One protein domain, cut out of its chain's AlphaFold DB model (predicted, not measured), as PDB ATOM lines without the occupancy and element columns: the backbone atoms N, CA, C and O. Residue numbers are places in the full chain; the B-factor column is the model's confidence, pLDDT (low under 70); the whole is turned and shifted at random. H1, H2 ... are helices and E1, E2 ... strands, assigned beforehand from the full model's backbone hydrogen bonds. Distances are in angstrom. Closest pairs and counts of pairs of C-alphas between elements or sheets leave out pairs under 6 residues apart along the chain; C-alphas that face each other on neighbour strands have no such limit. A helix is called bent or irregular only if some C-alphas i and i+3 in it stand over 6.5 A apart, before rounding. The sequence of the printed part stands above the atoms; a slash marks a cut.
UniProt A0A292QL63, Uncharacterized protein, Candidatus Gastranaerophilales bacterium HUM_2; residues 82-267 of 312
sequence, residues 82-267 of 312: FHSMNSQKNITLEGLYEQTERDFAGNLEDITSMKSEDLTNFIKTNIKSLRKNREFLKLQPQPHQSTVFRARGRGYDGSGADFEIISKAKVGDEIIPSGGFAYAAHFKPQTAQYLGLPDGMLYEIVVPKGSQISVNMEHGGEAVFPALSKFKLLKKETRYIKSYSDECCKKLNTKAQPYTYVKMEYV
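This is residues 82 to 267 of the 312 residues of an uncharacterized protein of Candidatus Gastranaerophilales bacterium HUM_2 (UniProt A0A292QL63). A twisted sheet of four strands, E1, E3, E6 and E5, makes the body, with H5 over one face, H4 over the other, and a small two-strand sheet, E2 and E4, beside its E1 edge. A long helical hairpin, H2 and H3, forms an arm on one side of this body. The 186 printed residues hold five named helices and six named strands, in the order H1 H2 H3 E1 H4 E2 H5 E3 E4 E5 E6, a mixed class of helices and strands. The four-strand sheet is mixed, and the small one antiparallel. The whole is compact, with a radius of gyration of the C-alphas of 18.0 A and spans of 51 by 44 by 33 A.

Edge strand E1, residues 146 to 153, is antiparallel to E3, residues 200 to 207, with N 148 and O 205 at 3.0 A. E3 is parallel to E6, residues 256 to 266, with N 204 and O 262 at 2.8 A. E6 forms an antiparallel hairpin with edge strand E5, residues 231 to 242, with N 237 and O 261 at 3.0 A. E5 bends by 72 degrees at residue 234. H5, residues 188 to 194, is over E1 at a height of 6.7 A over the sheet and runs along the strands; C-alphas 151 and 191 are closest, 5.2 A apart. H4, residues 161 to 168, is on the opposite face at a height of 8.3 A, only just over E6, on which 3 of its C-alphas fall, and runs across the strands. E2, residues 183 to 185, is antiparallel to E4, residues 222 to 224, with N 184 and O 223 at 2.8 A; the closest C-alphas of E1 and E2, 150 and 184, are 4.5 A apart. H2, residues 93 to 103, touches residues 111 to 122 of H3, residues 108 to 133; C-alphas 97 and 115 are closest, 5.9 A apart. They run opposite ways at a tilt of 37 degrees, only just steep. H1, residues 82 to 85, is apart from H2 and H3. H2, H3 and H4 have every O i to N i+4 pair within hydrogen-bond range; H5 has 0 of 3, but 3 of 4 O i to N i+3 pairs, and H1 is too short for an i+4 pair.

E1 spans 23.9 A, E3 22.0 A, E5 27.8 A and E6 29.4 A; C-alpha 146 is at (-29.953, -43.078, 11.435) and C-alpha 266 at (-37.367, -44.927, 18.555). H3 spans 37.4 A from C-alpha 108 at (-44.068, -42.843, 60.201), and H2 15.2 A. H5 is irregular: C-alphas 190 and 193 are 7.3 A apart.

The two C-alphas farthest apart, those of Gly 106 and Pro 143, are 56.8 A apart. The printed part has no cut. The links H3 to E1, H4 to E2, E3 to E4 and E5 to E6 are long. The mean pLDDT of the printed part is 86.2, with 25 residues under 70, among them residues 193 to 198 and 243 to 255.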
ATOM      1  N   PHE A  82     -29.587 -30.326  29.205       83.00
ATOM      2  CA  PHE A  82     -30.477 -31.409  29.625       83.00
ATOM      3  C   PHE A  82     -29.805 -32.418  30.560       83.00
ATOM      4  O   PHE A  82     -30.504 -33.019  31.374       83.00
ATOM      5  N   HIS A  83     -28.474 -32.549  30.532       73.38
ATOM      6  CA  HIS A  83     -27.731 -33.355  31.501       73.38
ATOM      7  C   HIS A  83     -28.023 -32.926  32.940       73.38
ATOM      8  O   HIS A  83     -28.396 -33.761  33.764       73.38
ATOM      9  N   SER A  84     -27.942 -31.625  33.238       67.44
ATOM     10  CA  SER A  84     -28.268 -31.113  34.574       67.44
ATOM     11  C   SER A  84     -29.764 -31.222  34.871       67.44
ATOM     12  O   SER A  84     -30.155 -31.551  35.990       67.44
ATOM     13  N   MET A  85     -30.619 -31.043  33.855       70.38
ATOM     14  CA  MET A  85     -32.066 -31.221  33.998       70.38
ATOM     15  C   MET A  85     -32.487 -32.673  34.242       70.38
ATOM     16  O   MET A  85     -33.633 -32.877  34.629       70.38
ATOM     17  N   ASN A  86     -31.631 -33.665  34.000       75.44
ATOM     18  CA  ASN A  86     -31.940 -35.079  34.215       75.44
ATOM     19  C   ASN A  86     -31.733 -35.542  35.661       75.44
ATOM     20  O   ASN A  86     -32.133 -36.664  35.985       75.44
ATOM     21  N   SER A  87     -31.159 -34.700  36.531       64.56
ATOM     22  CA  SER A  87     -31.081 -34.988  37.966       64.56
ATOM     23  C   SER A  87     -32.484 -35.313  38.498       64.56
ATOM     24  O   SER A  87     -33.421 -34.546  38.285       64.56
ATOM     25  N   GLN A  88     -32.645 -36.497  39.099       65.44
ATOM     26  CA  GLN A  88     -33.915 -37.066  39.589       65.44
ATOM     27  C   GLN A  88     -35.005 -37.369  38.536       65.44
ATOM     28  O   GLN A  88     -36.110 -37.758  38.895       65.44
ATOM     29  N   LYS A  89     -34.736 -37.273  37.229       78.00
ATOM     30  CA  LYS A  89     -35.730 -37.651  36.195       78.00
ATOM     31  C   LYS A  89     -35.682 -39.117  35.785       78.00
ATOM     32  O   LYS A  89     -36.574 -39.597  35.093       78.00
ATOM     33  N   ASN A  90     -34.635 -39.820  36.203       84.75
ATOM     34  CA  ASN A  90     -34.426 -41.237  35.911       84.75
ATOM     35  C   ASN A  90     -34.709 -42.151  37.109       84.75
ATOM     36  O   ASN A  90     -34.416 -43.336  37.017       84.75
ATOM     37  N   ILE A  91     -35.276 -41.621  38.199       87.19
ATOM     38  CA  ILE A  91     -35.798 -42.406  39.324       87.19
ATOM     39  C   ILE A  91     -37.313 -42.584  39.166       87.19
ATOM     40  O   ILE A  91     -38.009 -41.679  38.701       87.19
ATOM     41  N   THR A  92     -37.817 -43.775  39.483       90.75
ATOM     42  CA  THR A  92     -39.255 -44.070  39.501       90.75
ATOM     43  C   THR A  92     -39.877 -43.540  40.792       90.75
ATOM     44  O   THR A  92     -39.170 -43.323  41.774       90.75
ATOM     45  N   LEU A  93     -41.201 -43.363  40.823       92.75
ATOM     46  CA  LEU A  93     -41.895 -42.981  42.058       92.75
ATOM     47  C   LEU A  93     -41.690 -44.021  43.170       92.75
ATOM     48  O   LEU A  93     -41.440 -43.656  44.310       92.75
ATOM     49  N   GLU A  94     -41.731 -45.308  42.822       92.38
ATOM     50  CA  GLU A  94     -41.407 -46.404  43.742       92.38
ATOM     51  C   GLU A  94     -39.987 -46.259  44.303       92.38
ATOM     52  O   GLU A  94     -39.804 -46.297  45.514       92.38
ATOM     53  N   GLY A  95     -38.996 -45.972  43.451       90.50
ATOM     54  CA  GLY A  95     -37.622 -45.747  43.900       90.50
ATOM     55  C   GLY A  95     -37.464 -44.521  44.808       90.50
ATOM     56  O   GLY A  95     -36.655 -44.560  45.732       90.50
ATOM     57  N   LEU A  96     -38.240 -43.450  44.578       91.06
ATOM     58  CA  LEU A  96     -38.304 -42.295  45.486       91.06
ATOM     59  C   LEU A  96     -38.894 -42.699  46.841       91.06
ATOM     60  O   LEU A  96     -38.308 -42.407  47.875       91.06
ATOM     61  N   TYR A  97     -40.005 -43.436  46.839       94.25
ATOM     62  CA  TYR A  97     -40.642 -43.907  48.066       94.25
ATOM     63  C   TYR A  97     -39.742 -44.829  48.881       94.25
ATOM     64  O   TYR A  97     -39.659 -44.660  50.093       94.25
ATOM     65  N   GLU A  98     -39.047 -45.765  48.235       93.06
ATOM     66  CA  GLU A  98     -38.068 -46.627  48.900       93.06
ATOM     67  C   GLU A  98     -36.908 -45.822  49.496       93.06
ATOM     68  O   GLU A  98     -36.392 -46.166  50.559       93.06
ATOM     69  N   GLN A  99     -36.459 -44.764  48.815       91.00
ATOM     70  CA  GLN A  99     -35.436 -43.873  49.353       91.00
ATOM     71  C   GLN A  99     -35.948 -43.139  50.595       91.00
ATOM     72  O   GLN A  99     -35.298 -43.192  51.634       91.00
ATOM     73  N   THR A 100     -37.139 -42.553  50.519       93.81
ATOM     74  CA  THR A 100     -37.789 -41.859  51.635       93.81
ATOM     75  C   THR A 100     -38.020 -42.774  52.841       93.81
ATOM     76  O   THR A 100     -37.742 -42.389  53.973       93.81
ATOM     77  N   GLU A 101     -38.460 -44.017  52.634       95.06
ATOM     78  CA  GLU A 101     -38.606 -44.992  53.725       95.06
ATOM     79  C   GLU A 101     -37.281 -45.314  54.419       95.06
ATOM     80  O   GLU A 101     -37.260 -45.513  55.634       95.06
ATOM     81  N   ARG A 102     -36.178 -45.369  53.663       94.88
ATOM     82  CA  ARG A 102     -34.843 -45.587  54.231       94.88
ATOM     83  C   ARG A 102     -34.343 -44.361  54.988       94.88
ATOM     84  O   ARG A 102     -33.828 -44.516  56.091       94.88
ATOM     85  N   ASP A 103     -34.501 -43.173  54.411       94.19
ATOM     86  CA  ASP A 103     -33.955 -41.925  54.952       94.19
ATOM     87  C   ASP A 103     -34.676 -41.492  56.245       94.19
ATOM     88  O   ASP A 103     -34.048 -40.935  57.145       94.19
ATOM     89  N   PHE A 104     -35.967 -41.819  56.380       94.38
ATOM     90  CA  PHE A 104     -36.805 -41.494  57.545       94.38
ATOM     91  C   PHE A 104     -37.212 -42.733  58.361       94.38
ATOM     92  O   PHE A 104     -38.247 -42.743  59.037       94.38
ATOM     93  N   ALA A 105     -36.413 -43.803  58.300       93.88
ATOM     94  CA  ALA A 105     -36.715 -45.069  58.960       93.88
ATOM     95  C   ALA A 105     -37.020 -44.882  60.459       93.88
ATOM     96  O   ALA A 105     -36.215 -44.348  61.220       93.88
ATOM     97  N   GLY A 106     -38.194 -45.355  60.890       91.62
ATOM     98  CA  GLY A 106     -38.663 -45.237  62.275       91.62
ATOM     99  C   GLY A 106     -39.528 -44.006  62.571       91.62
ATOM    100  O   GLY A 106     -40.088 -43.946  63.663       91.62
ATOM    101  N   ASN A 107     -39.712 -43.082  61.618       94.94
ATOM    102  CA  ASN A 107     -40.650 -41.964  61.745       94.94
ATOM    103  C   ASN A 107     -41.779 -42.036  60.699       94.94
ATOM    104  O   ASN A 107     -41.658 -41.553  59.575       94.94
ATOM    105  N   LEU A 108     -42.907 -42.640  61.082       94.00
ATOM    106  CA  LEU A 108     -44.068 -42.843  60.201       94.00
ATOM    107  C   LEU A 108     -44.712 -41.537  59.714       94.00
ATOM    108  O   LEU A 108     -45.231 -41.495  58.593       94.00
ATOM    109  N   GLU A 109     -44.702 -40.492  60.542       94.88
ATOM    110  CA  GLU A 109     -45.286 -39.194  60.194       94.88
ATOM    111  C   GLU A 109     -44.458 -38.516  59.097       94.88
ATOM    112  O   GLU A 109     -45.005 -38.140  58.054       94.88
ATOM    113  N   ASP A 110     -43.133 -38.491  59.266       94.81
ATOM    114  CA  ASP A 110     -42.210 -37.958  58.260       94.81
ATOM    115  C   ASP A 110     -42.277 -38.760  56.956       94.81
ATOM    116  O   ASP A 110     -42.407 -38.165  55.888       94.81
ATOM    117  N   ILE A 111     -42.283 -40.101  57.016       95.62
ATOM    118  CA  ILE A 111     -42.406 -40.955  55.820       95.62
ATOM    119  C   ILE A 111     -43.676 -40.609  55.034       95.62
ATOM    120  O   ILE A 111     -43.642 -40.473  53.809       95.62
ATOM    121  N   THR A 112     -44.810 -40.461  55.723       95.81
ATOM    122  CA  THR A 112     -46.095 -40.162  55.075       95.81
ATOM    123  C   THR A 112     -46.081 -38.780  54.423       95.81
ATOM    124  O   THR A 112     -46.499 -38.632  53.269       95.81
ATOM    125  N   SER A 113     -45.567 -37.775  55.137       96.38
ATOM    126  CA  SER A 113     -45.428 -36.405  54.637       96.38
ATOM    127  C   SER A 113     -44.512 -36.342  53.407       96.38
ATOM    128  O   SER A 113     -44.902 -35.820  52.358       96.38
ATOM    129  N   MET A 114     -43.338 -36.971  53.486       96.06
ATOM    130  CA  MET A 114     -42.330 -36.967  52.426       96.06
ATOM    131  C   MET A 114     -42.778 -37.713  51.176       96.06
ATOM    132  O   MET A 114     -42.608 -37.193  50.079       96.06
ATOM    133  N   LYS A 115     -43.475 -38.849  51.297       95.25
ATOM    134  CA  LYS A 115     -44.049 -39.520  50.118       95.25
ATOM    135  C   LYS A 115     -45.081 -38.654  49.385       95.25
ATOM    136  O   LYS A 115     -45.148 -38.669  48.156       95.25
ATOM    137  N   SER A 116     -45.885 -37.877  50.113       93.75
ATOM    138  CA  SER A 116     -46.838 -36.935  49.503       93.75
ATOM    139  C   SER A 116     -46.125 -35.801  48.750       93.75
ATOM    140  O   SER A 116     -46.537 -35.401  47.648       93.75
ATOM    141  N   GLU A 117     -45.023 -35.304  49.318       93.81
ATOM    142  CA  GLU A 117     -44.156 -34.326  48.668       93.81
ATOM    143  C   GLU A 117     -43.462 -34.915  47.428       93.81
ATOM    144  O   GLU A 117     -43.537 -34.311  46.352       93.81
ATOM    145  N   ASP A 118     -42.891 -36.116  47.529       93.56
ATOM    146  CA  ASP A 118     -42.254 -36.841  46.426       93.56
ATOM    147  C   ASP A 118     -43.212 -37.036  45.258       93.56
ATOM    148  O   ASP A 118     -42.863 -36.712  44.124       93.56
ATOM    149  N   LEU A 119     -44.450 -37.477  45.511       94.19
ATOM    150  CA  LEU A 119     -45.471 -37.604  44.470       94.19
ATOM    151  C   LEU A 119     -45.717 -36.269  43.763       94.19
ATOM    152  O   LEU A 119     -45.780 -36.189  42.534       94.19
ATOM    153  N   THR A 120     -45.856 -35.198  44.543       93.31
ATOM    154  CA  THR A 120     -46.111 -33.854  44.015       93.31
ATOM    155  C   THR A 120     -44.940 -33.365  43.158       93.31
ATOM    156  O   THR A 120     -45.151 -32.842  42.058       93.31
ATOM    157  N   ASN A 121     -43.709 -33.565  43.626       91.75
ATOM    158  CA  ASN A 121     -42.489 -33.186  42.924       91.75
ATOM    159  C   ASN A 121     -42.258 -34.047  41.674       91.75
ATOM    160  O   ASN A 121     -41.932 -33.512  40.609       91.75
ATOM    161  N   PHE A 122     -42.520 -35.348  41.752       92.50
ATOM    162  CA  PHE A 122     -42.446 -36.281  40.633       92.50
ATOM    163  C   PHE A 122     -43.411 -35.885  39.507       92.50
ATOM    164  O   PHE A 122     -43.002 -35.736  38.354       92.50
ATOM    165  N   ILE A 123     -44.674 -35.595  39.826       93.62
ATOM    166  CA  ILE A 123     -45.654 -35.127  38.837       93.62
ATOM    167  C   ILE A 123     -45.219 -33.784  38.231       93.62
ATOM    168  O   ILE A 123     -45.182 -33.612  37.010       93.62
ATOM    169  N   LYS A 124     -44.848 -32.816  39.077       91.62
ATOM    170  CA  LYS A 124     -44.463 -31.465  38.645       91.62
ATOM    171  C   LYS A 124     -43.244 -31.474  37.720       91.62
ATOM    172  O   LYS A 124     -43.198 -30.706  36.758       91.62
ATOM    173  N   THR A 125     -42.243 -32.303  38.006       90.19
ATOM    174  CA  THR A 125     -41.029 -32.410  37.183       90.19
ATOM    175  C   THR A 125     -41.321 -33.041  35.823       90.19
ATOM    176  O   THR A 125     -40.847 -32.513  34.814       90.19
ATOM    177  N   ASN A 126     -42.161 -34.080  35.762       92.44
ATOM    178  CA  ASN A 126     -42.594 -34.685  34.501       92.44
ATOM    179  C   ASN A 126     -43.422 -33.713  33.642       92.44
ATOM    180  O   ASN A 126     -43.132 -33.555  32.459       92.44
ATOM    181  N   ILE A 127     -44.358 -32.955  34.230       91.69
ATOM    182  CA  ILE A 127     -45.110 -31.900  33.516       91.69
ATOM    183  C   ILE A 127     -44.164 -30.851  32.911       91.69
ATOM    184  O   ILE A 127     -44.317 -30.457  31.753       91.69
ATOM    185  N   LYS A 128     -43.140 -30.414  33.657       89.94
ATOM    186  CA  LYS A 128     -42.127 -29.479  33.134       89.94
ATOM    187  C   LYS A 128     -41.334 -30.074  31.966       89.94
ATOM    188  O   LYS A 128     -41.008 -29.340  31.032       89.94
ATOM    189  N   SER A 129     -41.022 -31.370  32.008       91.06
ATOM    190  CA  SER A 129     -40.376 -32.074  30.895       91.06
ATOM    191  C   SER A 129     -41.282 -32.125  29.661       91.06
ATOM    192  O   SER A 129     -40.834 -31.731  28.589       91.06
ATOM    193  N   LEU A 130     -42.563 -32.483  29.815       92.44
ATOM    194  CA  LEU A 130     -43.549 -32.483  28.722       92.44
ATOM    195  C   LEU A 130     -43.720 -31.095  28.088       92.44
ATOM    196  O   LEU A 130     -43.844 -30.975  26.871       92.44
ATOM    197  N   ARG A 131     -43.671 -30.022  28.888       90.00
ATOM    198  CA  ARG A 131     -43.657 -28.650  28.360       90.00
ATOM    199  C   ARG A 131     -42.416 -28.394  27.503       90.00
ATOM    200  O   ARG A 131     -42.517 -27.826  26.422       90.00
ATOM    201  N   LYS A 132     -41.240 -28.821  27.968       90.31
ATOM    202  CA  LYS A 132     -39.969 -28.616  27.257       90.31
ATOM    203  C   LYS A 132     -39.833 -29.501  26.010       90.31
ATOM    204  O   LYS A 132     -39.158 -29.090  25.070       90.31
ATOM    205  N   ASN A 133     -40.526 -30.642  25.950       94.00
ATOM    206  CA  ASN A 133     -40.605 -31.491  24.756       94.00
ATOM    207  C   ASN A 133     -41.147 -30.745  23.525       94.00
ATOM    208  O   ASN A 133     -40.797 -31.090  22.401       94.00
ATOM    209  N   ARG A 134     -41.918 -29.667  23.712       91.50
ATOM    210  CA  ARG A 134     -42.397 -28.821  22.611       91.50
ATOM    211  C   ARG A 134     -41.286 -28.192  21.776       91.50
ATOM    212  O   ARG A 134     -41.487 -27.945  20.593       91.50
ATOM    213  N   GLU A 135     -40.104 -27.971  22.349       91.94
ATOM    214  CA  GLU A 135     -38.967 -27.463  21.578       91.94
ATOM    215  C   GLU A 135     -38.487 -28.460  20.515       91.94
ATOM    216  O   GLU A 135     -37.979 -28.047  19.478       91.94
ATOM    217  N   PHE A 136     -38.701 -29.762  20.723       94.94
ATOM    218  CA  PHE A 136     -38.358 -30.787  19.738       94.94
ATOM    219  C   PHE A 136     -39.296 -30.741  18.528       94.94
ATOM    220  O   PHE A 136     -38.847 -30.943  17.407       94.94
ATOM    221  N   LEU A 137     -40.569 -30.375  18.726       93.25
ATOM    222  CA  LEU A 137     -41.546 -30.218  17.637       93.25
ATOM    223  C   LEU A 137     -41.175 -29.101  16.647       93.25
ATOM    224  O   LEU A 137     -41.721 -29.062  15.545       93.25
ATOM    225  N   LYS A 138     -40.269 -28.192  17.025       92.38
ATOM    226  CA  LYS A 138     -39.778 -27.102  16.168       92.38
ATOM    227  C   LYS A 138     -38.616 -27.531  15.271       92.38
ATOM    228  O   LYS A 138     -38.266 -26.799  14.351       92.38
ATOM    229  N   LEU A 139     -38.006 -28.683  15.547       93.81
ATOM    230  CA  LEU A 139     -36.860 -29.167  14.789       93.81
ATOM    231  C   LEU A 139     -37.275 -29.614  13.394       93.81
ATOM    232  O   LEU A 139     -38.359 -30.166  13.198       93.81
ATOM    233  N   GLN A 140     -36.367 -29.473  12.439       93.25
ATOM    234  CA  GLN A 140     -36.515 -30.117  11.148       93.25
ATOM    235  C   GLN A 140     -36.487 -31.648  11.334       93.25
ATOM    236  O   GLN A 140     -35.532 -32.173  11.915       93.25
ATOM    237  N   PRO A 141     -37.498 -32.383  10.835       92.81
ATOM    238  CA  PRO A 141     -37.491 -33.839  10.869       92.81
ATOM    239  C   PRO A 141     -36.267 -34.425  10.160       92.81
ATOM    240  O   PRO A 141     -35.863 -33.950   9.096       92.81
ATOM    241  N   GLN A 142     -35.702 -35.496  10.718       89.62
ATOM    242  CA  GLN A 142     -34.537 -36.169  10.149       89.62
ATOM    243  C   GLN A 142     -34.838 -36.662   8.717       89.62
ATOM    244  O   GLN A 142     -35.816 -37.390   8.507       89.62
ATOM    245  N   PRO A 143     -34.016 -36.310   7.711       89.69
ATOM    246  CA  PRO A 143     -34.308 -36.608   6.307       89.69
ATOM    247  C   PRO A 143     -34.125 -38.090   5.949       89.69
ATOM    248  O   PRO A 143     -34.665 -38.561   4.942       89.69
ATOM    249  N   HIS A 144     -33.400 -38.844   6.775       89.69
ATOM    250  CA  HIS A 144     -33.146 -40.270   6.611       89.69
ATOM    251  C   HIS A 144     -33.136 -40.981   7.968       89.69
ATOM    252  O   HIS A 144     -32.998 -40.357   9.017       89.69
ATOM    253  N   GLN A 145     -33.248 -42.309   7.935       92.31
ATOM    254  CA  GLN A 145     -33.007 -43.133   9.114       92.31
ATOM    255  C   GLN A 145     -31.542 -42.995   9.556       92.31
ATOM    256  O   GLN A 145     -30.637 -42.884   8.723       92.31
ATOM    257  N   SER A 146     -31.298 -43.034  10.862       91.12
ATOM    258  CA  SER A 146     -29.953 -43.078  11.435       91.12
ATOM    259  C   SER A 146     -29.870 -44.094  12.575       91.12
ATOM    260  O   SER A 146     -30.838 -44.778  12.922       91.12
ATOM    261  N   THR A 147     -28.670 -44.266  13.119       92.06
ATOM    262  CA  THR A 147     -28.425 -45.113  14.288       92.06
ATOM    263  C   THR A 147     -27.562 -44.345  15.270       92.06
ATOM    264  O   THR A 147     -26.579 -43.716  14.867       92.06
ATOM    265  N   VAL A 148     -27.950 -44.396  16.540       92.38
ATOM    266  CA  VAL A 148     -27.216 -43.806  17.661       92.38
ATOM    267  C   VAL A 148     -26.965 -44.855  18.728       92.38
ATOM    268  O   VAL A 148     -27.677 -45.857  18.833       92.38
ATOM    269  N   PHE A 149     -25.947 -44.609  19.536       91.00
ATOM    270  CA  PHE A 149     -25.508 -45.493  20.595       91.00
ATOM    271  C   PHE A 149     -25.572 -44.784  21.933       91.00
ATOM    272  O   PHE A 149     -25.167 -43.632  22.060       91.00
ATOM    273  N   ARG A 150     -26.030 -45.497  22.954       89.88
ATOM    274  CA  ARG A 150     -25.964 -45.037  24.340       89.88
ATOM    275  C   ARG A 150     -25.440 -46.175  25.188       89.88
ATOM    276  O   ARG A 150     -26.000 -47.261  25.139       89.88
ATOM    277  N   ALA A 151     -24.401 -45.934  25.971       87.31
ATOM    278  CA  ALA A 151     -23.978 -46.891  26.977       87.31
ATOM    279  C   ALA A 151     -24.367 -46.408  28.368       87.31
ATOM    280  O   ALA A 151     -24.475 -45.207  28.616       87.31
ATOM    281  N   ARG A 152     -24.611 -47.363  29.258       86.44
ATOM    282  CA  ARG A 152     -24.993 -47.137  30.648       86.44
ATOM    283  C   ARG A 152     -24.214 -48.096  31.535       86.44
ATOM    284  O   ARG A 152     -24.123 -49.281  31.223       86.44
ATOM    285  N   GLY A 153     -23.708 -47.588  32.653       82.19
ATOM    286  CA  GLY A 153     -23.374 -48.405  33.816       82.19
ATOM    287  C   GLY A 153     -24.524 -48.334  34.816       82.19
ATOM    288  O   GLY A 153     -25.126 -47.270  34.981       82.19
ATOM    289  N   ARG A 154     -24.854 -49.441  35.488       80.38
ATOM    290  CA  ARG A 154     -25.864 -49.416  36.556       80.38
ATOM    291  C   ARG A 154     -25.413 -48.440  37.655       80.38
ATOM    292  O   ARG A 154     -24.284 -48.526  38.127       80.38
ATOM    293  N   GLY A 155     -26.269 -47.485  38.022       70.62
ATOM    294  CA  GLY A 155     -25.962 -46.450  39.023       70.62
ATOM    295  C   GLY A 155     -25.100 -45.277  38.527       70.62
ATOM    296  O   GLY A 155     -24.968 -44.284  39.237       70.62
ATOM    297  N   TYR A 156     -24.558 -45.343  37.306       65.50
ATOM    298  CA  TYR A 156     -23.909 -44.208  36.649       65.50
ATOM    299  C   TYR A 156     -24.994 -43.444  35.864       65.50
ATOM    300  O   TYR A 156     -25.703 -44.015  35.028       65.50
ATOM    301  N   ASP A 157     -25.184 -42.163  36.184       61.94
ATOM    302  CA  ASP A 157     -26.192 -41.255  35.599       61.94
ATOM    303  C   ASP A 157     -27.666 -41.493  36.013       61.94
ATOM    304  O   ASP A 157     -28.602 -41.177  35.265       61.94
ATOM    305  N   GLY A 158     -27.908 -42.039  37.213       67.31
ATOM    306  CA  GLY A 158     -29.245 -42.139  37.821       67.31
ATOM    307  C   GLY A 158     -29.475 -43.426  38.617       67.31
ATOM    308  O   GLY A 158     -28.528 -44.136  38.938       67.31
ATOM    309  N   SER A 159     -30.742 -43.757  38.906       72.62
ATOM    310  CA  SER A 159     -31.102 -44.924  39.737       72.62
ATOM    311  C   SER A 159     -30.869 -46.285  39.065       72.62
ATOM    312  O   SER A 159     -30.886 -47.311  39.733       72.62
ATOM    313  N   GLY A 160     -30.678 -46.317  37.741       83.38
ATOM    314  CA  GLY A 160     -30.608 -47.562  36.970       83.38
ATOM    315  C   GLY A 160     -31.973 -48.190  36.663       83.38
ATOM    316  O   GLY A 160     -32.018 -49.357  36.285       83.38
ATOM    317  N   ALA A 161     -33.080 -47.447  36.790       87.88
ATOM    318  CA  ALA A 161     -34.429 -47.935  36.473       87.88
ATOM    319  C   ALA A 161     -34.550 -48.531  35.057       87.88
ATOM    320  O   ALA A 161     -35.291 -49.487  34.837       87.88
ATOM    321  N   ASP A 162     -33.773 -48.014  34.105       90.19
ATOM    322  CA  ASP A 162     -33.698 -48.531  32.743       90.19
ATOM    323  C   ASP A 162     -33.268 -50.001  32.680       90.19
ATOM    324  O   ASP A 162     -33.780 -50.751  31.851       90.19
ATOM    325  N   PHE A 163     -32.390 -50.438  33.586       92.06
ATOM    326  CA  PHE A 163     -31.965 -51.834  33.669       92.06
ATOM    327  C   PHE A 163     -33.127 -52.753  34.036       92.06
ATOM    328  O   PHE A 163     -33.270 -53.815  33.434       92.06
ATOM    329  N   GLU A 164     -33.970 -52.337  34.982       92.06
ATOM    330  CA  GLU A 164     -35.121 -53.122  35.436       92.06
ATOM    331  C   GLU A 164     -36.264 -53.123  34.421       92.06
ATOM    332  O   GLU A 164     -36.905 -54.149  34.192       92.06
ATOM    333  N   ILE A 165     -36.494 -51.992  33.755       93.94
ATOM    334  CA  ILE A 165     -37.475 -51.895  32.667       93.94
ATOM    335  C   ILE A 165     -37.066 -52.832  31.529       93.94
ATOM    336  O   ILE A 165     -37.857 -53.658  31.071       93.94
ATOM    337  N   ILE A 166     -35.806 -52.749  31.101       95.00
ATOM    338  CA  ILE A 166     -35.296 -53.562  30.000       95.00
ATOM    339  C   ILE A 166     -35.212 -55.033  30.397       95.00
ATOM    340  O   ILE A 166     -35.491 -55.879  29.551       95.00
ATOM    341  N   SER A 167     -34.856 -55.383  31.638       94.50
ATOM    342  CA  SER A 167     -34.784 -56.783  32.081       94.50
ATOM    343  C   SER A 167     -36.154 -57.467  32.012       94.50
ATOM    344  O   SER A 167     -36.238 -58.576  31.472       94.50
ATOM    345  N   LYS A 168     -37.219 -56.774  32.437       95.69
ATOM    346  CA  LYS A 168     -38.608 -57.265  32.455       95.69
ATOM    347  C   LYS A 168     -39.287 -57.251  31.078       95.69
ATOM    348  O   LYS A 168     -40.161 -58.080  30.834       95.69
ATOM    349  N   ALA A 169     -38.876 -56.359  30.176       96.94
ATOM    350  CA  ALA A 169     -39.461 -56.236  28.842       96.94
ATOM    351  C   ALA A 169     -39.153 -57.431  27.921       96.94
ATOM    352  O   ALA A 169     -38.048 -58.004  27.931       96.94
ATOM    353  N   LYS A 170     -40.129 -57.763  27.073       97.50
ATOM    354  CA  LYS A 170     -40.037 -58.756  26.000       97.50
ATOM    355  C   LYS A 170     -39.718 -58.072  24.673       97.50
ATOM    356  O   LYS A 170     -40.044 -56.911  24.438       97.50
ATOM    357  N   VAL A 171     -39.060 -58.807  23.778       98.00
ATOM    358  CA  VAL A 171     -38.852 -58.333  22.403       98.00
ATOM    359  C   VAL A 171     -40.214 -58.098  21.750       98.00
ATOM    360  O   VAL A 171     -41.065 -58.983  21.768       98.00
ATOM    361  N   GLY A 172     -40.395 -56.914  21.171       97.38
ATOM    362  CA  GLY A 172     -41.650 -56.429  20.605       97.38
ATOM    363  C   GLY A 172     -42.333 -55.348  21.445       97.38
ATOM    364  O   GLY A 172     -43.072 -54.557  20.862       97.38
ATOM    365  N   ASP A 173     -42.055 -55.276  22.751       98.25
ATOM    366  CA  ASP A 173     -42.688 -54.315  23.661       98.25
ATOM    367  C   ASP A 173     -42.263 -52.870  23.354       98.25
ATOM    368  O   ASP A 173     -41.107 -52.606  23.003       98.25
ATOM    369  N   GLU A 174     -43.183 -51.921  23.548       98.06
ATOM    370  CA  GLU A 174     -42.862 -50.497  23.652       98.06
ATOM    371  C   GLU A 174     -42.535 -50.146  25.105       98.06
ATOM    372  O   GLU A 174     -43.321 -50.398  26.018       98.06
ATOM    373  N   ILE A 175     -41.359 -49.565  25.322       97.31
ATOM    374  CA  ILE A 175     -40.832 -49.223  26.642       97.31
ATOM    375  C   ILE A 175     -40.452 -47.748  26.718       97.31
ATOM    376  O   ILE A 175     -40.104 -47.125  25.716       97.31
ATOM    377  N   ILE A 176     -40.443 -47.209  27.936       96.38
ATOM    378  CA  ILE A 176     -39.915 -45.876  28.243       96.38
ATOM    379  C   ILE A 176     -38.749 -46.072  29.213       96.38
ATOM    380  O   ILE A 176     -38.970 -46.190  30.415       96.38
ATOM    381  N   PRO A 177     -37.500 -46.159  28.724       92.50
ATOM    382  CA  PRO A 177     -36.349 -46.466  29.569       92.50
ATOM    383  C   PRO A 177     -35.928 -45.281  30.453       92.50
ATOM    384  O   PRO A 177     -35.091 -45.440  31.331       92.50
ATOM    385  N   SER A 178     -36.449 -44.073  30.225       90.62
ATOM    386  CA  SER A 178     -36.016 -42.863  30.927       90.62
ATOM    387  C   SER A 178     -37.158 -41.853  31.017       90.62
ATOM    388  O   SER A 178     -37.802 -41.556  30.012       90.62
ATOM    389  N   GLY A 179     -37.378 -41.291  32.209       90.50
ATOM    390  CA  GLY A 179     -38.257 -40.131  32.397       90.50
ATOM    391  C   GLY A 179     -37.610 -38.801  31.989       90.50
ATOM    392  O   GLY A 179     -38.296 -37.795  31.811       90.50
ATOM    393  N   GLY A 180     -36.284 -38.784  31.825       91.12
ATOM    394  CA  GLY A 180     -35.502 -37.634  31.379       91.12
ATOM    395  C   GLY A 180     -35.224 -37.615  29.874       91.12
ATOM    396  O   GLY A 180     -35.674 -38.468  29.116       91.12
ATOM    397  N   PHE A 181     -34.444 -36.624  29.448       93.31
ATOM    398  CA  PHE A 181     -33.970 -36.485  28.072       93.31
ATOM    399  C   PHE A 181     -32.800 -37.443  27.839       93.31
ATOM    400  O   PHE A 181     -31.718 -37.267  28.406       93.31
ATOM    401  N   ALA A 182     -33.011 -38.494  27.052       90.44
ATOM    402  CA  ALA A 182     -31.990 -39.511  26.826       90.44
ATOM    403  C   ALA A 182     -30.900 -38.995  25.877       90.44
ATOM    404  O   ALA A 182     -31.208 -38.617  24.754       90.44
ATOM    405  N   TYR A 183     -29.640 -39.040  26.313       90.12
ATOM    406  CA  TYR A 183     -28.476 -38.740  25.477       90.12
ATOM    407  C   TYR A 183     -27.937 -40.002  24.806       90.12
ATOM    408  O   TYR A 183     -27.888 -41.069  25.421       90.12
ATOM    409  N   ALA A 184     -27.507 -39.866  23.563       91.06
ATOM    410  CA  ALA A 184     -26.847 -40.878  22.757       91.06
ATOM    411  C   ALA A 184     -25.812 -40.204  21.841       91.06
ATOM    412  O   ALA A 184     -25.747 -38.981  21.762       91.06
ATOM    413  N   ALA A 185     -25.015 -40.996  21.132       89.38
ATOM    414  CA  ALA A 185     -24.034 -40.510  20.171       89.38
ATOM    415  C   ALA A 185     -24.086 -41.324  18.876       89.38
ATOM    416  O   ALA A 185     -24.229 -42.548  18.903       89.38
ATOM    417  N   HIS A 186     -23.919 -40.677  17.726       87.44
ATOM    418  CA  HIS A 186     -23.790 -41.368  16.438       87.44
ATOM    419  C   HIS A 186     -22.490 -42.179  16.336       87.44
ATOM    420  O   HIS A 186     -22.443 -43.209  15.656       87.44
ATOM    421  N   PHE A 187     -21.438 -41.757  17.040       84.25
ATOM    422  CA  PHE A 187     -20.158 -42.448  17.079       84.25
ATOM    423  C   PHE A 187     -20.071 -43.400  18.281       84.25
ATOM    424  O   PHE A 187     -19.809 -42.982  19.408       84.25
ATOM    425  N   LYS A 188     -20.247 -44.709  18.035       82.44
ATOM    426  CA  LYS A 188     -20.216 -45.771  19.063       82.44
ATOM    427  C   LYS A 188     -19.039 -45.657  20.051       82.44
ATOM    428  O   LYS A 188     -19.296 -45.803  21.247       82.44
ATOM    429  N   PRO A 189     -17.784 -45.387  19.635       80.19
ATOM    430  CA  PRO A 189     -16.666 -45.277  20.573       80.19
ATOM    431  C   PRO A 189     -16.803 -44.173  21.631       80.19
ATOM    432  O   PRO A 189     -16.202 -44.304  22.686       80.19
ATOM    433  N   GLN A 190     -17.639 -43.146  21.437       76.44
ATOM    434  CA  GLN A 190     -17.908 -42.144  22.490       76.44
ATOM    435  C   GLN A 190     -18.645 -42.723  23.695       76.44
ATOM    436  O   GLN A 190     -18.597 -42.191  24.796       76.44
ATOM    437  N   THR A 191     -19.301 -43.865  23.516       76.31
ATOM    438  CA  THR A 191     -19.964 -44.571  24.613       76.31
ATOM    439  C   THR A 191     -18.984 -45.399  25.455       76.31
ATOM    440  O   THR A 191     -19.399 -46.100  26.380       76.31
ATOM    441  N   ALA A 192     -17.675 -45.336  25.156       73.31
ATOM    442  CA  ALA A 192     -16.711 -46.278  25.699       73.31
ATOM    443  C   ALA A 192     -16.469 -46.188  27.196       73.31
ATOM    444  O   ALA A 192     -16.282 -47.218  27.839       73.31
ATOM    445  N   GLN A 193     -16.578 -44.988  27.760       67.88
ATOM    446  CA  GLN A 193     -16.431 -44.753  29.195       67.88
ATOM    447  C   GLN A 193     -17.420 -45.553  30.066       67.88
ATOM    448  O   GLN A 193     -17.175 -45.726  31.257       67.88
ATOM    449  N   TYR A 194     -18.507 -46.079  29.484       65.38
ATOM    450  CA  TYR A 194     -19.526 -46.840  30.210       65.38
ATOM    451  C   TYR A 194     -19.571 -48.341  29.868       65.38
ATOM    452  O   TYR A 194     -20.272 -49.083  30.557       65.38
ATOM    453  N   LEU A 195     -18.854 -48.823  28.837       64.62
ATOM    454  CA  LEU A 195     -18.814 -50.261  28.511       64.62
ATOM    455  C   LEU A 195     -17.489 -50.882  28.954       64.62
ATOM    456  O   LEU A 195     -16.407 -50.382  28.661       64.62
ATOM    457  N   GLY A 196     -17.585 -52.014  29.649       58.00
ATOM    458  CA  GLY A 196     -16.469 -52.609  30.390       58.00
ATOM    459  C   GLY A 196     -16.551 -52.365  31.901       58.00
ATOM    460  O   GLY A 196     -15.743 -52.923  32.642       58.00
ATOM    461  N   LEU A 197     -17.545 -51.593  32.355       65.31
ATOM    462  CA  LEU A 197     -18.003 -51.604  33.741       65.31
ATOM    463  C   LEU A 197     -18.775 -52.908  34.028       65.31
ATOM    464  O   LEU A 197     -19.423 -53.437  33.117       65.31
ATOM    465  N   PRO A 198     -18.737 -53.428  35.271       66.69
ATOM    466  CA  PRO A 198     -19.668 -54.465  35.711       66.69
ATOM    467  C   PRO A 198     -21.113 -54.023  35.440       66.69
ATOM    468  O   PRO A 198     -21.451 -52.863  35.668       66.69
ATOM    469  N   ASP A 199     -21.944 -54.928  34.923       76.38
ATOM    470  CA  ASP A 199     -23.336 -54.649  34.540       76.38
ATOM    471  C   ASP A 199     -23.498 -53.488  33.545       76.38
ATOM    472  O   ASP A 199     -24.410 -52.671  33.654       76.38
ATOM    473  N   GLY A 200     -22.617 -53.398  32.547       85.38
ATOM    474  CA  GLY A 200     -22.777 -52.454  31.441       85.38
ATOM    475  C   GLY A 200     -23.956 -52.811  30.524       85.38
ATOM    476  O   GLY A 200     -24.231 -53.985  30.255       85.38
ATOM    477  N   MET A 201     -24.626 -51.795  29.984       89.12
ATOM    478  CA  MET A 201     -25.660 -51.938  28.958       89.12
ATOM    479  C   MET A 201     -25.364 -51.019  27.770       89.12
ATOM    480  O   MET A 201     -25.057 -49.845  27.958       89.12
ATOM    481  N   LEU A 202     -25.456 -51.544  26.545       91.00
ATOM    482  CA  LEU A 202     -25.327 -50.775  25.304       91.00
ATOM    483  C   LEU A 202     -26.648 -50.778  24.555       91.00
ATOM    484  O   LEU A 202     -27.172 -51.834  24.204       91.00
ATOM    485  N   TYR A 203     -27.121 -49.587  24.240       93.25
ATOM    486  CA  TYR A 203     -28.220 -49.345  23.332       93.25
ATOM    487  C   TYR A 203     -27.677 -49.105  21.932       93.25
ATOM    488  O   TYR A 203     -26.853 -48.216  21.728       93.25
ATOM    489  N   GLU A 204     -28.183 -49.858  20.969       94.00
ATOM    490  CA  GLU A 204     -28.186 -49.503  19.556       94.00
ATOM    491  C   GLU A 204     -29.607 -49.059  19.208       94.00
ATOM    492  O   GLU A 204     -30.534 -49.873  19.171       94.00
ATOM    493  N   ILE A 205     -29.783 -47.758  19.006       95.69
ATOM    494  CA  ILE A 205     -31.089 -47.147  18.779       95.69
ATOM    495  C   ILE A 205     -31.205 -46.805  17.300       95.69
ATOM    496  O   ILE A 205     -30.454 -45.979  16.778       95.69
ATOM    497  N   VAL A 206     -32.166 -47.432  16.631       95.25
ATOM    498  CA  VAL A 206     -32.593 -47.048  15.287       95.25
ATOM    499  C   VAL A 206     -33.491 -45.823  15.415       95.25
ATOM    500  O   VAL A 206     -34.476 -45.850  16.149       95.25
ATOM    501  N   VAL A 207     -33.142 -44.748  14.712       95.25
ATOM    502  CA  VAL A 207     -33.930 -43.512  14.663       95.25
ATOM    503  C   VAL A 207     -34.575 -43.428  13.281       95.25
ATOM    504  O   VAL A 207     -33.843 -43.252  12.299       95.25
ATOM    505  N   PRO A 208     -35.904 -43.594  13.165       95.25
ATOM    506  CA  PRO A 208     -36.592 -43.549  11.879       95.25
ATOM    507  C   PRO A 208     -36.427 -42.218  11.134       95.25
ATOM    508  O   PRO A 208     -36.198 -41.155  11.714       95.25
ATOM    509  N   LYS A 209     -36.606 -42.264   9.810       93.94
ATOM    510  CA  LYS A 209     -36.789 -41.046   9.007       93.94
ATOM    511  C   LYS A 209     -38.013 -40.280   9.525       93.94
ATOM    512  O   LYS A 209     -39.040 -40.885   9.815       93.94
ATOM    513  N   GLY A 210     -37.918 -38.956   9.585       94.25
ATOM    514  CA  GLY A 210     -38.990 -38.085  10.066       94.25
ATOM    515  C   GLY A 210     -38.999 -37.873  11.581       94.25
ATOM    516  O   GLY A 210     -39.791 -37.073  12.068       94.25
ATOM    517  N   SER A 211     -38.114 -38.526  12.341       95.62
ATOM    518  CA  SER A 211     -37.970 -38.252  13.773       95.62
ATOM    519  C   SER A 211     -37.458 -36.832  14.031       95.62
ATOM    520  O   SER A 211     -36.582 -36.339  13.321       95.62
ATOM    521  N   GLN A 212     -37.957 -36.202  15.094       95.50
ATOM    522  CA  GLN A 212     -37.514 -34.890  15.564       95.50
ATOM    523  C   GLN A 212     -36.748 -35.047  16.883       95.50
ATOM    524  O   GLN A 212     -37.293 -34.914  17.977       95.50
ATOM    525  N   ILE A 213     -35.464 -35.375  16.763       95.19
ATOM    526  CA  ILE A 213     -34.520 -35.467  17.882       95.19
ATOM    527  C   ILE A 213     -33.468 -34.367  17.752       95.19
ATOM    528  O   ILE A 213     -33.143 -33.942  16.644       95.19
ATOM    529  N   SER A 214     -32.946 -33.906  18.885       95.06
ATOM    530  CA  SER A 214     -31.944 -32.841  18.910       95.06
ATOM    531  C   SER A 214     -30.579 -33.447  18.597       95.06
ATOM    532  O   SER A 214     -30.121 -34.299  19.348       95.06
ATOM    533  N   VAL A 215     -29.937 -33.044  17.504       92.38
ATOM    534  CA  VAL A 215     -28.661 -33.596  17.034       92.38
ATOM    535  C   VAL A 215     -27.672 -32.472  16.768       92.38
ATOM    536  O   VAL A 215     -27.972 -31.544  16.014       92.38
ATOM    537  N   ASN A 216     -26.478 -32.585  17.344       87.19
ATOM    538  CA  ASN A 216     -25.316 -31.778  16.981       87.19
ATOM    539  C   ASN A 216     -24.177 -32.695  16.482       87.19
ATOM    540  O   ASN A 216     -24.304 -33.915  16.503       87.19
ATOM    541  N   MET A 217     -23.071 -32.116  16.002       83.25
ATOM    542  CA  MET A 217     -21.862 -32.871  15.614       83.25
ATOM    543  C   MET A 217     -20.772 -32.870  16.692       83.25
ATOM    544  O   MET A 217     -19.653 -33.322  16.452       83.25
ATOM    545  N   GLU A 218     -21.079 -32.358  17.878       81.44
ATOM    546  CA  GLU A 218     -20.165 -32.355  19.016       81.44
ATOM    547  C   GLU A 218     -20.161 -33.740  19.671       81.44
ATOM    548  O   GLU A 218     -21.052 -34.552  19.426       81.44
ATOM    549  N   HIS A 219     -19.110 -34.054  20.437       76.44
ATOM    550  CA  HIS A 219     -18.988 -35.317  21.187       76.44
ATOM    551  C   HIS A 219     -19.278 -36.588  20.355       76.44
ATOM    552  O   HIS A 219     -19.854 -37.557  20.839       76.44
ATOM    553  N   GLY A 220     -18.871 -36.593  19.078       74.94
ATOM    554  CA  GLY A 220     -19.112 -37.698  18.140       74.94
ATOM    555  C   GLY A 220     -20.557 -37.817  17.650       74.94
ATOM    556  O   GLY A 220     -21.019 -38.916  17.337       74.94
ATOM    557  N   GLY A 221     -21.252 -36.686  17.553       84.56
ATOM    558  CA  GLY A 221     -22.613 -36.601  17.054       84.56
ATOM    559  C   GLY A 221     -23.626 -36.834  18.164       84.56
ATOM    560  O   GLY A 221     -24.314 -37.855  18.137       84.56
ATOM    561  N   GLU A 222     -23.664 -35.949  19.160       88.88
ATOM    562  CA  GLU A 222     -24.599 -36.038  20.279       88.88
ATOM    563  C   GLU A 222     -26.046 -35.941  19.788       88.88
ATOM    564  O   GLU A 222     -26.421 -35.057  19.012       88.88
ATOM    565  N   ALA A 223     -26.858 -36.880  20.254       92.50
ATOM    566  CA  ALA A 223     -28.270 -36.988  19.967       92.50
ATOM    567  C   ALA A 223     -29.043 -37.011  21.285       92.50
ATOM    568  O   ALA A 223     -28.760 -37.818  22.170       92.50
ATOM    569  N   VAL A 224     -30.051 -36.155  21.403       94.69
ATOM    570  CA  VAL A 224     -30.917 -36.063  22.574       94.69
ATOM    571  C   VAL A 224     -32.345 -36.355  22.157       94.69
ATOM    572  O   VAL A 224     -32.885 -35.730  21.239       94.69
ATOM    573  N   PHE A 225     -32.966 -37.299  22.852       95.94
ATOM    574  CA  PHE A 225     -34.373 -37.635  22.681       95.94
ATOM    575  C   PHE A 225     -35.244 -36.786  23.618       95.94
ATOM    576  O   PHE A 225     -34.807 -36.467  24.731       95.94
ATOM    577  N   PRO A 226     -36.488 -36.464  23.218       96.19
ATOM    578  CA  PRO A 226     -37.479 -35.891  24.121       96.19
ATOM    579  C   PRO A 226     -37.621 -36.724  25.401       96.19
ATOM    580  O   PRO A 226     -37.439 -37.945  25.393       96.19
ATOM    581  N   ALA A 227     -37.978 -36.080  26.507       94.88
ATOM    582  CA  ALA A 227     -38.271 -36.790  27.742       94.88
ATOM    583  C   ALA A 227     -39.454 -37.749  27.559       94.88
ATOM    584  O   ALA A 227     -40.351 -37.462  26.765       94.88
ATOM    585  N   LEU A 228     -39.466 -38.858  28.308       95.88
ATOM    586  CA  LEU A 228     -40.537 -39.866  28.260       95.88
ATOM    587  C   LEU A 228     -40.706 -40.519  26.871       95.88
ATOM    588  O   LEU A 228     -41.770 -41.040  26.546       95.88
ATOM    589  N   SER A 229     -39.655 -40.488  26.046       97.12
ATOM    590  CA  SER A 229     -39.652 -41.109  24.721       97.12
ATOM    591  C   SER A 229     -39.905 -42.613  24.797       97.12
ATOM    592  O   SER A 229     -39.326 -43.316  25.632       97.12
ATOM    593  N   LYS A 230     -40.726 -43.104  23.867       98.12
ATOM    594  CA  LYS A 230     -41.008 -44.526  23.689       98.12
ATOM    595  C   LYS A 230     -40.028 -45.167  22.717       98.12
ATOM    596  O   LYS A 230     -39.624 -44.567  21.717       98.12
ATOM    597  N   PHE A 231     -39.696 -46.419  22.990       98.50
ATOM    598  CA  PHE A 231     -38.834 -47.232  22.149       98.50
ATOM    599  C   PHE A 231     -39.405 -48.636  22.027       98.50
ATOM    600  O   PHE A 231     -39.766 -49.248  23.027       98.50
ATOM    601  N   LYS A 232     -39.429 -49.176  20.814       98.56
ATOM    602  CA  LYS A 232     -39.776 -50.571  20.570       98.56
ATOM    603  C   LYS A 232     -38.546 -51.449  20.751       98.56
ATOM    604  O   LYS A 232     -37.545 -51.274  20.052       98.56
ATOM    605  N   LEU A 233     -38.605 -52.409  21.669       98.44
ATOM    606  CA  LEU A 233     -37.505 -53.330  21.929       98.44
ATOM    607  C   LEU A 233     -37.389 -54.355  20.792       98.44
ATOM    608  O   LEU A 233     -38.265 -55.195  20.609       98.44
ATOM    609  N   LEU A 234     -36.289 -54.324  20.040       97.94
ATOM    610  CA  LEU A 234     -36.064 -55.212  18.892       97.94
ATOM    611  C   LEU A 234     -35.188 -56.418  19.235       97.94
ATOM    612  O   LEU A 234     -35.338 -57.491  18.654       97.94
ATOM    613  N   LYS A 235     -34.230 -56.241  20.149       96.62
ATOM    614  CA  LYS A 235     -33.319 -57.304  20.580       96.62
ATOM    615  C   LYS A 235     -32.779 -57.015  21.975       96.62
ATOM    616  O   LYS A 235     -32.451 -55.872  22.273       96.62
ATOM    617  N   LYS A 236     -32.606 -58.057  22.785       94.81
ATOM    618  CA  LYS A 236     -31.888 -58.009  24.064       94.81
ATOM    619  C   LYS A 236     -31.104 -59.303  24.241       94.81
ATOM    620  O   LYS A 236     -31.696 -60.374  24.169       94.81
ATOM    621  N   GLU A 237     -29.795 -59.220  24.434       92.25
ATOM    622  CA  GLU A 237     -28.941 -60.394  24.647       92.25
ATOM    623  C   GLU A 237     -27.670 -60.027  25.418       92.25
ATOM    624  O   GLU A 237     -27.209 -58.887  25.367       92.25
ATOM    625  N   THR A 238     -27.072 -61.003  26.095       89.31
ATOM    626  CA  THR A 238     -25.745 -60.835  26.692       89.31
ATOM    627  C   THR A 238     -24.678 -60.990  25.615       89.31
ATOM    628  O   THR A 238     -24.659 -61.977  24.877       89.31
ATOM    629  N   ARG A 239     -23.769 -60.021  25.532       87.00
ATOM    630  CA  ARG A 239     -22.588 -60.056  24.662       87.00
ATOM    631  C   ARG A 239     -21.327 -59.815  25.467       87.00
ATOM    632  O   ARG A 239     -21.396 -59.486  26.645       87.00
ATOM    633  N   TYR A 240     -20.178 -59.967  24.819       84.31
ATOM    634  CA  TYR A 240     -18.882 -59.741  25.437       84.31
ATOM    635  C   TYR A 240     -18.120 -58.675  24.661       84.31
ATOM    636  O   TYR A 240     -18.133 -58.671  23.432       84.31
ATOM    637  N   ILE A 241     -17.447 -57.777  25.371       78.88
ATOM    638  CA  ILE A 241     -16.594 -56.746  24.776       78.88
ATOM    639  C   ILE A 241     -15.237 -56.747  25.474       78.88
ATOM    640  O   ILE A 241     -15.147 -56.883  26.693       78.88
ATOM    641  N   LYS A 242     -14.151 -56.627  24.710       73.12
ATOM    642  CA  LYS A 242     -12.822 -56.388  25.295       73.12
ATOM    643  C   LYS A 242     -12.721 -54.913  25.661       73.12
ATOM    644  O   LYS A 242     -13.041 -54.087  24.815       73.12
ATOM    645  N   SER A 243     -12.301 -54.568  26.877       62.19
ATOM    646  CA  SER A 243     -12.184 -53.160  27.292       62.19
ATOM    647  C   SER A 243     -11.255 -52.382  26.361       62.19
ATOM    648  O   SER A 243     -10.201 -52.894  25.978       62.19
ATOM    649  N   TYR A 244     -11.636 -51.153  26.018       57.41
ATOM    650  CA  TYR A 244     -10.766 -50.220  25.310       57.41
ATOM    651  C   TYR A 244      -9.694 -49.712  26.284       57.41
ATOM    652  O   TYR A 244     -10.028 -49.339  27.408       57.41
ATOM    653  N   SER A 245      -8.419 -49.718  25.890       50.28
ATOM    654  CA  SER A 245      -7.402 -48.932  26.592       50.28
ATOM    655  C   SER A 245      -7.392 -47.539  25.971       50.28
ATOM    656  O   SER A 245      -6.759 -47.339  24.936       50.28
ATOM    657  N   ASP A 246      -8.125 -46.605  26.565       44.97
ATOM    658  CA  ASP A 246      -7.875 -45.181  26.331       44.97
ATOM    659  C   ASP A 246      -6.863 -44.678  27.367       44.97
ATOM    660  O   ASP A 246      -6.780 -45.233  28.466       44.97
ATOM    661  N   GLU A 247      -6.141 -43.600  27.069       41.00
ATOM    662  CA  GLU A 247      -5.221 -42.927  27.997       41.00
ATOM    663  C   GLU A 247      -5.911 -42.529  29.323       41.00
ATOM    664  O   GLU A 247      -5.265 -42.490  30.376       41.00
ATOM    665  N   CYS A 248      -7.240 -42.340  29.316       42.53
ATOM    666  CA  CYS A 248      -8.060 -42.110  30.514       42.53
ATOM    667  C   CYS A 248      -8.268 -43.353  31.403       42.53
ATOM    668  O   CYS A 248      -8.446 -43.219  32.615       42.53
ATOM    669  N   CYS A 249      -8.225 -44.567  30.851       46.25
ATOM    670  CA  CYS A 249      -8.448 -45.814  31.582       46.25
ATOM    671  C   CYS A 249      -7.187 -46.682  31.520       46.25
ATOM    672  O   CYS A 249      -7.087 -47.622  30.736       46.25
ATOM    673  N   LYS A 250      -6.228 -46.393  32.413       45.19
ATOM    674  CA  LYS A 250      -4.904 -47.044  32.565       45.19
ATOM    675  C   LYS A 250      -4.908 -48.567  32.840       45.19
ATOM    676  O   LYS A 250      -3.905 -49.106  33.300       45.19
ATOM    677  N   LYS A 251      -6.007 -49.292  32.610       46.25
ATOM    678  CA  LYS A 251      -6.092 -50.749  32.788       46.25
ATOM    679  C   LYS A 251      -6.433 -51.430  31.465       46.25
ATOM    680  O   LYS A 251      -7.592 -51.507  31.072       46.25
ATOM    681  N   LEU A 252      -5.411 -52.001  30.826       48.38
ATOM    682  CA  LEU A 252      -5.552 -53.032  29.796       48.38
ATOM    683  C   LEU A 252      -6.212 -54.268  30.421       48.38
ATOM    684  O   LEU A 252      -5.535 -55.130  30.980       48.38
ATOM    685  N   ASN A 253      -7.540 -54.360  30.366       52.00
ATOM    686  CA  ASN A 253      -8.226 -55.576  30.782       52.00
ATOM    687  C   ASN A 253      -8.223 -56.558  29.602       52.00
ATOM    688  O   ASN A 253      -8.930 -56.396  28.610       52.00
ATOM    689  N   THR A 254      -7.380 -57.586  29.682       55.81
ATOM    690  CA  THR A 254      -7.212 -58.591  28.617       55.81
ATOM    691  C   THR A 254      -8.385 -59.574  28.522       55.81
ATOM    692  O   THR A 254      -8.487 -60.322  27.547       55.81
ATOM    693  N   LYS A 255      -9.298 -59.565  29.506       68.75
ATOM    694  CA  LYS A 255     -10.497 -60.411  29.552       68.75
ATOM    695  C   LYS A 255     -11.716 -59.663  29.009       68.75
ATOM    696  O   LYS A 255     -11.967 -58.520  29.385       68.75
ATOM    697  N   ALA A 256     -12.479 -60.326  28.139       76.44
ATOM    698  CA  ALA A 256     -13.740 -59.787  27.641       76.44
ATOM    699  C   ALA A 256     -14.771 -59.722  28.779       76.44
ATOM    700  O   ALA A 256     -14.938 -60.696  29.513       76.44
ATOM    701  N   GLN A 257     -15.441 -58.582  28.919       78.88
ATOM    702  CA  GLN A 257     -16.452 -58.337  29.943       78.88
ATOM    703  C   GLN A 257     -17.851 -58.546  29.357       78.88
ATOM    704  O   GLN A 257     -18.092 -58.105  28.225       78.88
ATOM    705  N   PRO A 258     -18.762 -59.221  30.079       84.69
ATOM    706  CA  PRO A 258     -20.142 -59.331  29.651       84.69
ATOM    707  C   PRO A 258     -20.830 -57.964  29.733       84.69
ATOM    708  O   PRO A 258     -20.547 -57.161  30.620       84.69
ATOM    709  N   TYR A 259     -21.756 -57.714  28.819       86.31
ATOM    710  CA  TYR A 259     -22.631 -56.552  28.849       86.31
ATOM    711  C   TYR A 259     -23.987 -56.905  28.228       86.31
ATOM    712  O   TYR A 259     -24.094 -57.824  27.408       86.31
ATOM    713  N   THR A 260     -25.032 -56.171  28.605       90.56
ATOM    714  CA  THR A 260     -26.356 -56.317  27.988       90.56
ATOM    715  C   THR A 260     -26.400 -55.492  26.708       90.56
ATOM    716  O   THR A 260     -26.341 -54.266  26.744       90.56
ATOM    717  N   TYR A 261     -26.507 -56.153  25.560       92.00
ATOM    718  CA  TYR A 261     -26.766 -55.492  24.289       92.00
ATOM    719  C   TYR A 261     -28.272 -55.369  24.076       92.00
ATOM    720  O   TYR A 261     -29.000 -56.362  24.134       92.00
ATOM    721  N   VAL A 262     -28.720 -54.156  23.774       95.00
ATOM    722  CA  VAL A 262     -30.115 -53.824  23.508       95.00
ATOM    723  C   VAL A 262     -30.189 -53.138  22.157       95.00
ATOM    724  O   VAL A 262     -29.576 -52.094  21.954       95.00
ATOM    725  N   LYS A 263     -30.964 -53.701  21.235       96.56
ATOM    726  CA  LYS A 263     -31.363 -53.006  20.013       96.56
ATOM    727  C   LYS A 263     -32.801 -52.556  20.162       96.56
ATOM    728  O   LYS A 263     -33.661 -53.371  20.498       96.56
ATOM    729  N   MET A 264     -33.064 -51.293  19.881       97.94
ATOM    730  CA  MET A 264     -34.410 -50.736  19.925       97.94
ATOM    731  C   MET A 264     -34.628 -49.737  18.797       97.94
ATOM    732  O   MET A 264     -33.673 -49.244  18.201       97.94
ATOM    733  N   GLU A 265     -35.885 -49.458  18.497       98.06
ATOM    734  CA  GLU A 265     -36.290 -48.436  17.540       98.06
ATOM    735  C   GLU A 265     -37.032 -47.328  18.274       98.06
ATOM    736  O   GLU A 265     -37.913 -47.602  19.085       98.06
ATOM    737  N   TYR A 266     -36.653 -46.079  18.022       98.25
ATOM    738  CA  TYR A 266     -37.367 -44.927  18.555       98.25
ATOM    739  C   TYR A 266     -38.752 -44.823  17.912       98.25
ATOM    740  O   TYR A 266     -38.865 -44.821  16.687       98.25
ATOM    741  N   VAL A 267     -39.796 -44.702  18.734       98.00
ATOM    742  CA  VAL A 267     -41.152 -44.415  18.257       98.00
ATOM    743  C   VAL A 267     -41.252 -42.898  18.056       98.00
ATOM    744  O   VAL A 267     -41.134 -42.170  19.042       98.00
TER     745      VAL A 267